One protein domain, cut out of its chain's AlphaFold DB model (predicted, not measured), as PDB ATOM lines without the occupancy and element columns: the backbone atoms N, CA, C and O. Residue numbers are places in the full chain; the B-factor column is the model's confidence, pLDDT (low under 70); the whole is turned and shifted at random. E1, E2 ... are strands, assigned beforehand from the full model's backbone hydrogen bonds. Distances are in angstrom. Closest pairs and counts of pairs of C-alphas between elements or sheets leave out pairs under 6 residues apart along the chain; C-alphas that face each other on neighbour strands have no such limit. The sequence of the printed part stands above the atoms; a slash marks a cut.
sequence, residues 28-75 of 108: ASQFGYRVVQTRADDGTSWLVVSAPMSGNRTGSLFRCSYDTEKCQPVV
ATOM      1  N   ALA A  28      23.132  21.939 -51.871       87.38
ATOM      2  CA  ALA A  28      22.341  20.735 -51.619       87.38
ATOM      3  C   ALA A  28      23.082  19.757 -50.692       87.38
ATOM      4  O   ALA A  28      22.453  19.055 -49.905       87.38
ATOM      5  N   SER A  29      24.416  19.782 -50.708       88.00
ATOM      6  CA  SER A  29      25.273  19.007 -49.810       88.00
ATOM      7  C   SER A  29      25.361  19.562 -48.380       88.00
ATOM      8  O   SER A  29      25.920  18.902 -47.499       88.00
ATOM      9  N   GLN A  30      24.788  20.749 -48.136       91.12
ATOM     10  CA  GLN A  30      24.927  21.513 -46.895       91.12
ATOM     11  C   GLN A  30      26.396  21.799 -46.544       91.12
ATOM     12  O   GLN A  30      26.810  21.691 -45.389       91.12
ATOM     13  N   PHE A  31      27.203  22.149 -47.547       91.81
ATOM     14  CA  PHE A  31      28.581  22.570 -47.322       91.81
ATOM     15  C   PHE A  31      28.641  23.762 -46.356       91.81
ATOM     16  O   PHE A  31      27.902  24.734 -46.514       91.81
ATOM     17  N   GLY A  32      29.524  23.690 -45.360       89.81
ATOM     18  CA  GLY A  32      29.625  24.719 -44.321       89.81
ATOM     19  C   GLY A  32      28.740  24.457 -43.104       89.81
ATOM     20  O   GLY A  32      28.688  25.303 -42.217       89.81
ATOM     21  N   TYR A  33      28.076  23.296 -43.020       91.06
ATOM     22  CA  TYR A  33      27.224  22.950 -41.876       91.06
ATOM     23  C   TYR A  33      27.976  23.012 -40.534       91.06
ATOM     24  O   TYR A  33      27.430  23.452 -39.525       91.06
ATOM     25  N   ARG A  34      29.249  22.598 -40.517       90.12
ATOM     26  CA  ARG A  34      30.211  22.874 -39.441       90.12
ATOM     27  C   ARG A  34      31.571  23.212 -40.035       90.12
ATOM     28  O   ARG A  34      31.977  22.611 -41.031       90.12
ATOM     29  N   VAL A  35      32.277  24.127 -39.377       90.06
ATOM     30  CA  VAL A  35      33.635  24.546 -39.731       90.06
ATOM     31  C   VAL A  35      34.507  24.476 -38.485       90.06
ATOM     32  O   VAL A  35      34.104  24.937 -37.418       90.06
ATOM     33  N   VAL A  36      35.690  23.879 -38.614       89.94
ATOM     34  CA  VAL A  36      36.695  23.804 -37.548       89.94
ATOM     35  C   VAL A  36      38.027  24.277 -38.105       89.94
ATOM     36  O   VAL A  36      38.465  23.797 -39.148       89.94
ATOM     37  N   GLN A  37      38.681  25.198 -37.403       88.50
ATOM     38  CA  GLN A  37      40.047  25.598 -37.714       88.50
ATOM     39  C   GLN A  37      41.029  24.652 -37.028       88.50
ATOM     40  O   GLN A  37      40.870  24.301 -35.860       88.50
ATOM     41  N   THR A  38      42.029  24.197 -37.770       84.12
ATOM     42  CA  THR A  38      43.084  23.301 -37.289       84.12
ATOM     43  C   THR A  38      44.438  23.897 -37.637       84.12
ATOM     44  O   THR A  38      44.569  24.623 -38.623       84.12
ATOM     45  N   ARG A  39      45.441  23.582 -36.822       85.12
ATOM     46  CA  ARG A  39      46.829  23.987 -37.019       85.12
ATOM     47  C   ARG A  39      47.729  22.765 -36.860       85.12
ATOM     48  O   ARG A  39      47.543  22.013 -35.907       85.12
ATOM     49  N   ALA A  40      48.642  22.549 -37.800       78.94
ATOM     50  CA  ALA A  40      49.708  21.560 -37.675       78.94
ATOM     51  C   ALA A  40      50.830  22.064 -36.763       78.94
ATOM     52  O   ALA A  40      50.963  23.264 -36.514       78.94
ATOM     53  N   ASP A  41      51.674  21.130 -36.334       80.75
ATOM     54  CA  ASP A  41      52.866  21.406 -35.530       80.75
ATOM     55  C   ASP A  41      53.873  22.311 -36.265       80.75
ATOM     56  O   ASP A  41      54.583  23.087 -35.632       80.75
ATOM     57  N   ASP A  42      53.885  22.278 -37.603       83.19
ATOM     58  CA  ASP A  42      54.686  23.169 -38.459       83.19
ATOM     59  C   ASP A  42      54.113  24.599 -38.567       83.19
ATOM     60  O   ASP A  42      54.676  25.458 -39.245       83.19
ATOM     61  N   GLY A  43      52.994  24.873 -37.892       79.75
ATOM     62  CA  GLY A  43      52.315  26.163 -37.887       79.75
ATOM     63  C   GLY A  43      51.303  26.358 -39.017       79.75
ATOM     64  O   GLY A  43      50.555  27.341 -38.974       79.75
ATOM     65  N   THR A  44      51.211  25.428 -39.971       84.25
ATOM     66  CA  THR A  44      50.268  25.501 -41.092       84.25
ATOM     67  C   THR A  44      48.838  25.404 -40.578       84.25
ATOM     68  O   THR A  44      48.474  24.445 -39.900       84.25
ATOM     69  N   SER A  45      48.002  26.387 -40.910       86.50
ATOM     70  CA  SER A  45      46.589  26.406 -40.522       86.50
ATOM     71  C   SER A  45      45.689  26.046 -41.703       86.50
ATOM     72  O   SER A  45      45.941  26.455 -42.833       86.50
ATOM     73  N   TRP A  46      44.622  25.293 -41.455       89.56
ATOM     74  CA  TRP A  46      43.603  24.981 -42.460       89.56
ATOM     75  C   TRP A  46      42.228  24.835 -41.816       89.56
ATOM     76  O   TRP A  46      42.092  24.699 -40.597       89.56
ATOM     77  N   LEU A  47      41.196  24.826 -42.653       90.75
ATOM     78  CA  LEU A  47      39.823  24.585 -42.237       90.75
ATOM     79  C   LEU A  47      39.397  23.160 -42.566       90.75
ATOM     80  O   LEU A  47      39.743  22.609 -43.611       90.75
ATOM     81  N   VAL A  48      38.595  22.582 -41.682       92.00
ATOM     82  CA  VAL A  48      37.812  21.379 -41.949       92.00
ATOM     83  C   VAL A  48      36.352  21.791 -42.045       92.00
ATOM     84  O   VAL A  48      35.797  22.348 -41.099       92.00
ATOM     85  N   VAL A  49      35.735  21.517 -43.190       92.44
ATOM     86  CA  VAL A  49      34.350  21.878 -43.495       92.44
ATOM     87  C   VAL A  49      33.530  20.618 -43.718       92.44
ATOM     88  O   VAL A  49      33.939  19.728 -44.464       92.44
ATOM     89  N   SER A  50      32.365  20.526 -43.081       91.19
ATOM     90  CA  SER A  50      31.446  19.406 -43.285       91.19
ATOM     91  C   SER A  50      30.373  19.708 -44.330       91.19
ATOM     92  O   SER A  50      29.927  20.847 -44.491       91.19
ATOM     93  N   ALA A  51      29.956  18.652 -45.025       92.44
ATOM     94  CA  ALA A  51      28.838  18.634 -45.960       92.44
ATOM     95  C   ALA A  51      28.026  17.342 -45.733       92.44
ATOM     96  O   ALA A  51      28.268  16.325 -46.393       92.44
ATOM     97  N   PRO A  52      27.117  17.319 -44.744       87.25
ATOM     98  CA  PRO A  52      26.442  16.097 -44.299       87.25
ATOM     99  C   PRO A  52      25.526  15.469 -45.359       87.25
ATOM    100  O   PRO A  52      25.274  14.269 -45.300       87.25
ATOM    101  N   MET A  53      25.048  16.237 -46.342       87.19
ATOM    102  CA  MET A  53      24.213  15.713 -47.432       87.19
ATOM    103  C   MET A  53      25.020  15.322 -48.681       87.19
ATOM    104  O   MET A  53      24.450  14.823 -49.649       87.19
ATOM    105  N   SER A  54      26.344  15.501 -48.665       82.56
ATOM    106  CA  SER A  54      27.232  15.052 -49.745       82.56
ATOM    107  C   SER A  54      27.292  13.520 -49.842       82.56
ATOM    108  O   SER A  54      27.140  12.821 -48.841       82.56
ATOM    109  N   GLY A  55      27.549  12.986 -51.043       68.12
ATOM    110  CA  GLY A  55      27.890  11.572 -51.251       68.12
ATOM    111  C   GLY A  55      26.816  10.587 -50.782       68.12
ATOM    112  O   GLY A  55      27.001   9.885 -49.791       68.12
ATOM    113  N   ASN A  56      25.680  10.546 -51.485       71.00
ATOM    114  CA  ASN A  56      24.567   9.623 -51.224       71.00
ATOM    115  C   ASN A  56      24.192   9.510 -49.726       71.00
ATOM    116  O   ASN A  56      23.993   8.417 -49.199       71.00
ATOM    117  N   ARG A  57      24.129  10.658 -49.030       66.69
ATOM    118  CA  ARG A  57      23.752  10.804 -47.607       66.69
ATOM    119  C   ARG A  57      24.741  10.244 -46.578       66.69
ATOM    120  O   ARG A  57      24.426  10.251 -45.392       66.69
ATOM    121  N   THR A  58      25.923   9.788 -46.991       77.50
ATOM    122  CA  THR A  58      26.991   9.419 -46.038       77.50
ATOM    123  C   THR A  58      27.697  10.663 -45.485       77.50
ATOM    124  O   THR A  58      28.303  10.623 -44.416       77.50
ATOM    125  N   GLY A  59      27.564  11.795 -46.180       84.50
ATOM    126  CA  GLY A  59      28.244  13.033 -45.855       84.50
ATOM    127  C   GLY A  59      29.688  13.023 -46.345       84.50
ATOM    128  O   GLY A  59      30.270  11.994 -46.691       84.50
ATOM    129  N   SER A  60      30.286  14.204 -46.420       87.88
ATOM    130  CA  SER A  60      31.695  14.360 -46.775       87.88
ATOM    131  C   SER A  60      32.340  15.442 -45.923       87.88
ATOM    132  O   SER A  60      31.680  16.375 -45.460       87.88
ATOM    133  N   LEU A  61      33.644  15.298 -45.713       89.38
ATOM    134  CA  LEU A  61      34.485  16.311 -45.094       89.38
ATOM    135  C   LEU A  61      35.393  16.905 -46.159       89.38
ATOM    136  O   LEU A  61      35.834  16.205 -47.068       89.38
ATOM    137  N   PHE A  62      35.694  18.185 -46.021       90.75
ATOM    138  CA  PHE A  62      36.584  18.916 -46.902       90.75
ATOM    139  C   PHE A  62      37.681  19.577 -46.080       90.75
ATOM    140  O   PHE A  62      37.409  20.149 -45.026       90.75
ATOM    141  N   ARG A  63      38.917  19.512 -46.567       91.25
ATOM    142  CA  ARG A  63      40.049  20.274 -46.045       91.25
ATOM    143  C   ARG A  63      40.259  21.482 -46.942       91.25
ATOM    144  O   ARG A  63      40.504  21.301 -48.132       91.25
ATOM    145  N   CYS A  64      40.181  22.682 -46.383       91.12
ATOM    146  CA  CYS A  64      40.363  23.929 -47.114       91.12
ATOM    147  C   CYS A  64      41.638  24.644 -46.657       91.12
ATOM    148  O   CYS A  64      41.805  24.903 -45.465       91.12
ATOM    149  N   SER A  65      42.539  24.936 -47.594       89.06
ATOM    150  CA  SER A  65      43.779  25.684 -47.334       89.06
ATOM    151  C   SER A  65      43.544  27.170 -47.588       89.06
ATOM    152  O   SER A  65      42.918  27.531 -48.583       89.06
ATOM    153  N   TYR A  66      44.055  28.016 -46.693       86.12
ATOM    154  CA  TYR A  66      44.009  29.468 -46.862       86.12
ATOM    155  C   TYR A  66      44.911  29.932 -48.009       86.12
ATOM    156  O   TYR A  66      44.495  30.779 -48.784       86.12
ATOM    157  N   ASP A  67      46.085  29.319 -48.184       87.69
ATOM    158  CA  ASP A  67      47.063  29.718 -49.212       87.69
ATOM    159  C   ASP A  67      46.567  29.471 -50.640       87.69
ATOM    160  O   ASP A  67      46.903  30.193 -51.572       87.69
ATOM    161  N   THR A  68      45.797  28.397 -50.820       88.69
ATOM    162  CA  THR A  68      45.293  27.991 -52.140       88.69
ATOM    163  C   THR A  68      43.841  28.374 -52.369       88.69
ATOM    164  O   THR A  68      43.349  28.183 -53.480       88.69
ATOM    165  N   GLU A  69      43.151  28.830 -51.318       89.69
ATOM    166  CA  GLU A  69      41.708  29.102 -51.282       89.69
ATOM    167  C   GLU A  69      40.851  27.939 -51.821       89.69
ATOM    168  O   GLU A  69      39.734  28.110 -52.313       89.69
ATOM    169  N   LYS A  70      41.375  26.710 -51.737       90.06
ATOM    170  CA  LYS A  70      40.754  25.507 -52.299       90.06
ATOM    171  C   LYS A  70      40.406  24.506 -51.217       90.06
ATOM    172  O   LYS A  70      41.166  24.287 -50.276       90.06
ATOM    173  N   CYS A  71      39.266  23.850 -51.418       91.06
ATOM    174  CA  CYS A  71      38.781  22.756 -50.591       91.06
ATOM    175  C   CYS A  71      38.930  21.424 -51.323       91.06
ATOM    176  O   CYS A  71      38.464  21.272 -52.452       91.06
ATOM    177  N   GLN A  72      39.540  20.443 -50.665       91.81
ATOM    178  CA  GLN A  72      39.698  19.085 -51.181       91.81
ATOM    179  C   GLN A  72      38.916  18.095 -50.312       91.81
ATOM    180  O   GLN A  72      38.933  18.228 -49.085       91.81
ATOM    181  N   PRO A  73      38.227  17.106 -50.908       89.12
ATOM    182  CA  PRO A  73      37.508  16.099 -50.144       89.12
ATOM    183  C   PRO A  73      38.487  15.247 -49.331       89.12
ATOM    184  O   PRO A  73      39.509  14.782 -49.836       89.12
ATOM    185  N   VAL A  74      38.157  15.023 -48.065       86.94
ATOM    186  CA  VAL A  74      38.906  14.139 -47.175       86.94
ATOM    187  C   VAL A  74      38.367  12.727 -47.355       86.94
ATOM    188  O   VAL A  74      37.232  12.428 -46.981       86.94
ATOM    189  N   VAL A  75      39.188  11.847 -47.924       81.25
ATOM    190  CA  VAL A  75      38.855  10.427 -48.059       81.25
ATOM    191  C   VAL A  75      39.107   9.738 -46.723       81.25
ATOM    192  O   VAL A  75      40.246   9.562 -46.295       81.25
TER     193      VAL A  75
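AT A GLANCE: This is residues 28 to 75 of the 108 residues of an uncharacterized protein of Podarcis muralis (UniProt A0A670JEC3). A single strongly twisted sheet of four strands, E1 to E4, forms three successive hairpins, its strand lines turning by 87 degrees from edge to edge. The 48 printed residues have no named helix; E1 E2 E3 E4 is a meander, each strand the antiparallel neighbour of the one before. The class is all strand, with under half of the residues in named strands. The whole is only just compact, close to loose, with radius of gyration of the C-alphas 11.3 A and spans of 35 by 18 by 17 A.

HOW THE PARTS SIT: Inner strands E2, residues 45 to 51, and E3, residues 60 to 65, are antiparallel at 154 degrees; N 49 and O 62, 2.8 A, are within hydrogen-bond range. Edge strand E1, residues 35 to 39, pairs with E2 through N 36 and O 48, 2.9 A. Edge strand E4, residues 70 to 74, pairs with E3 through N 72 and O 63, 2.8 A. E1 and E4 are apart.

IN THESE COORDINATES: E1 spans 13.5 A from C-alpha 35 (33.635, 24.546, -39.731), E2 20.1 A, E3 16.6 A, and E4 12.6 A to C-alpha 74 (38.906, 14.139, -47.175).

THE WHOLE: The C-alphas farthest apart, Asp 42 and Asn 56, are 35.4 A apart. The printed part has no cut and no long link; residues 55 and 57 have pLDDT under 70.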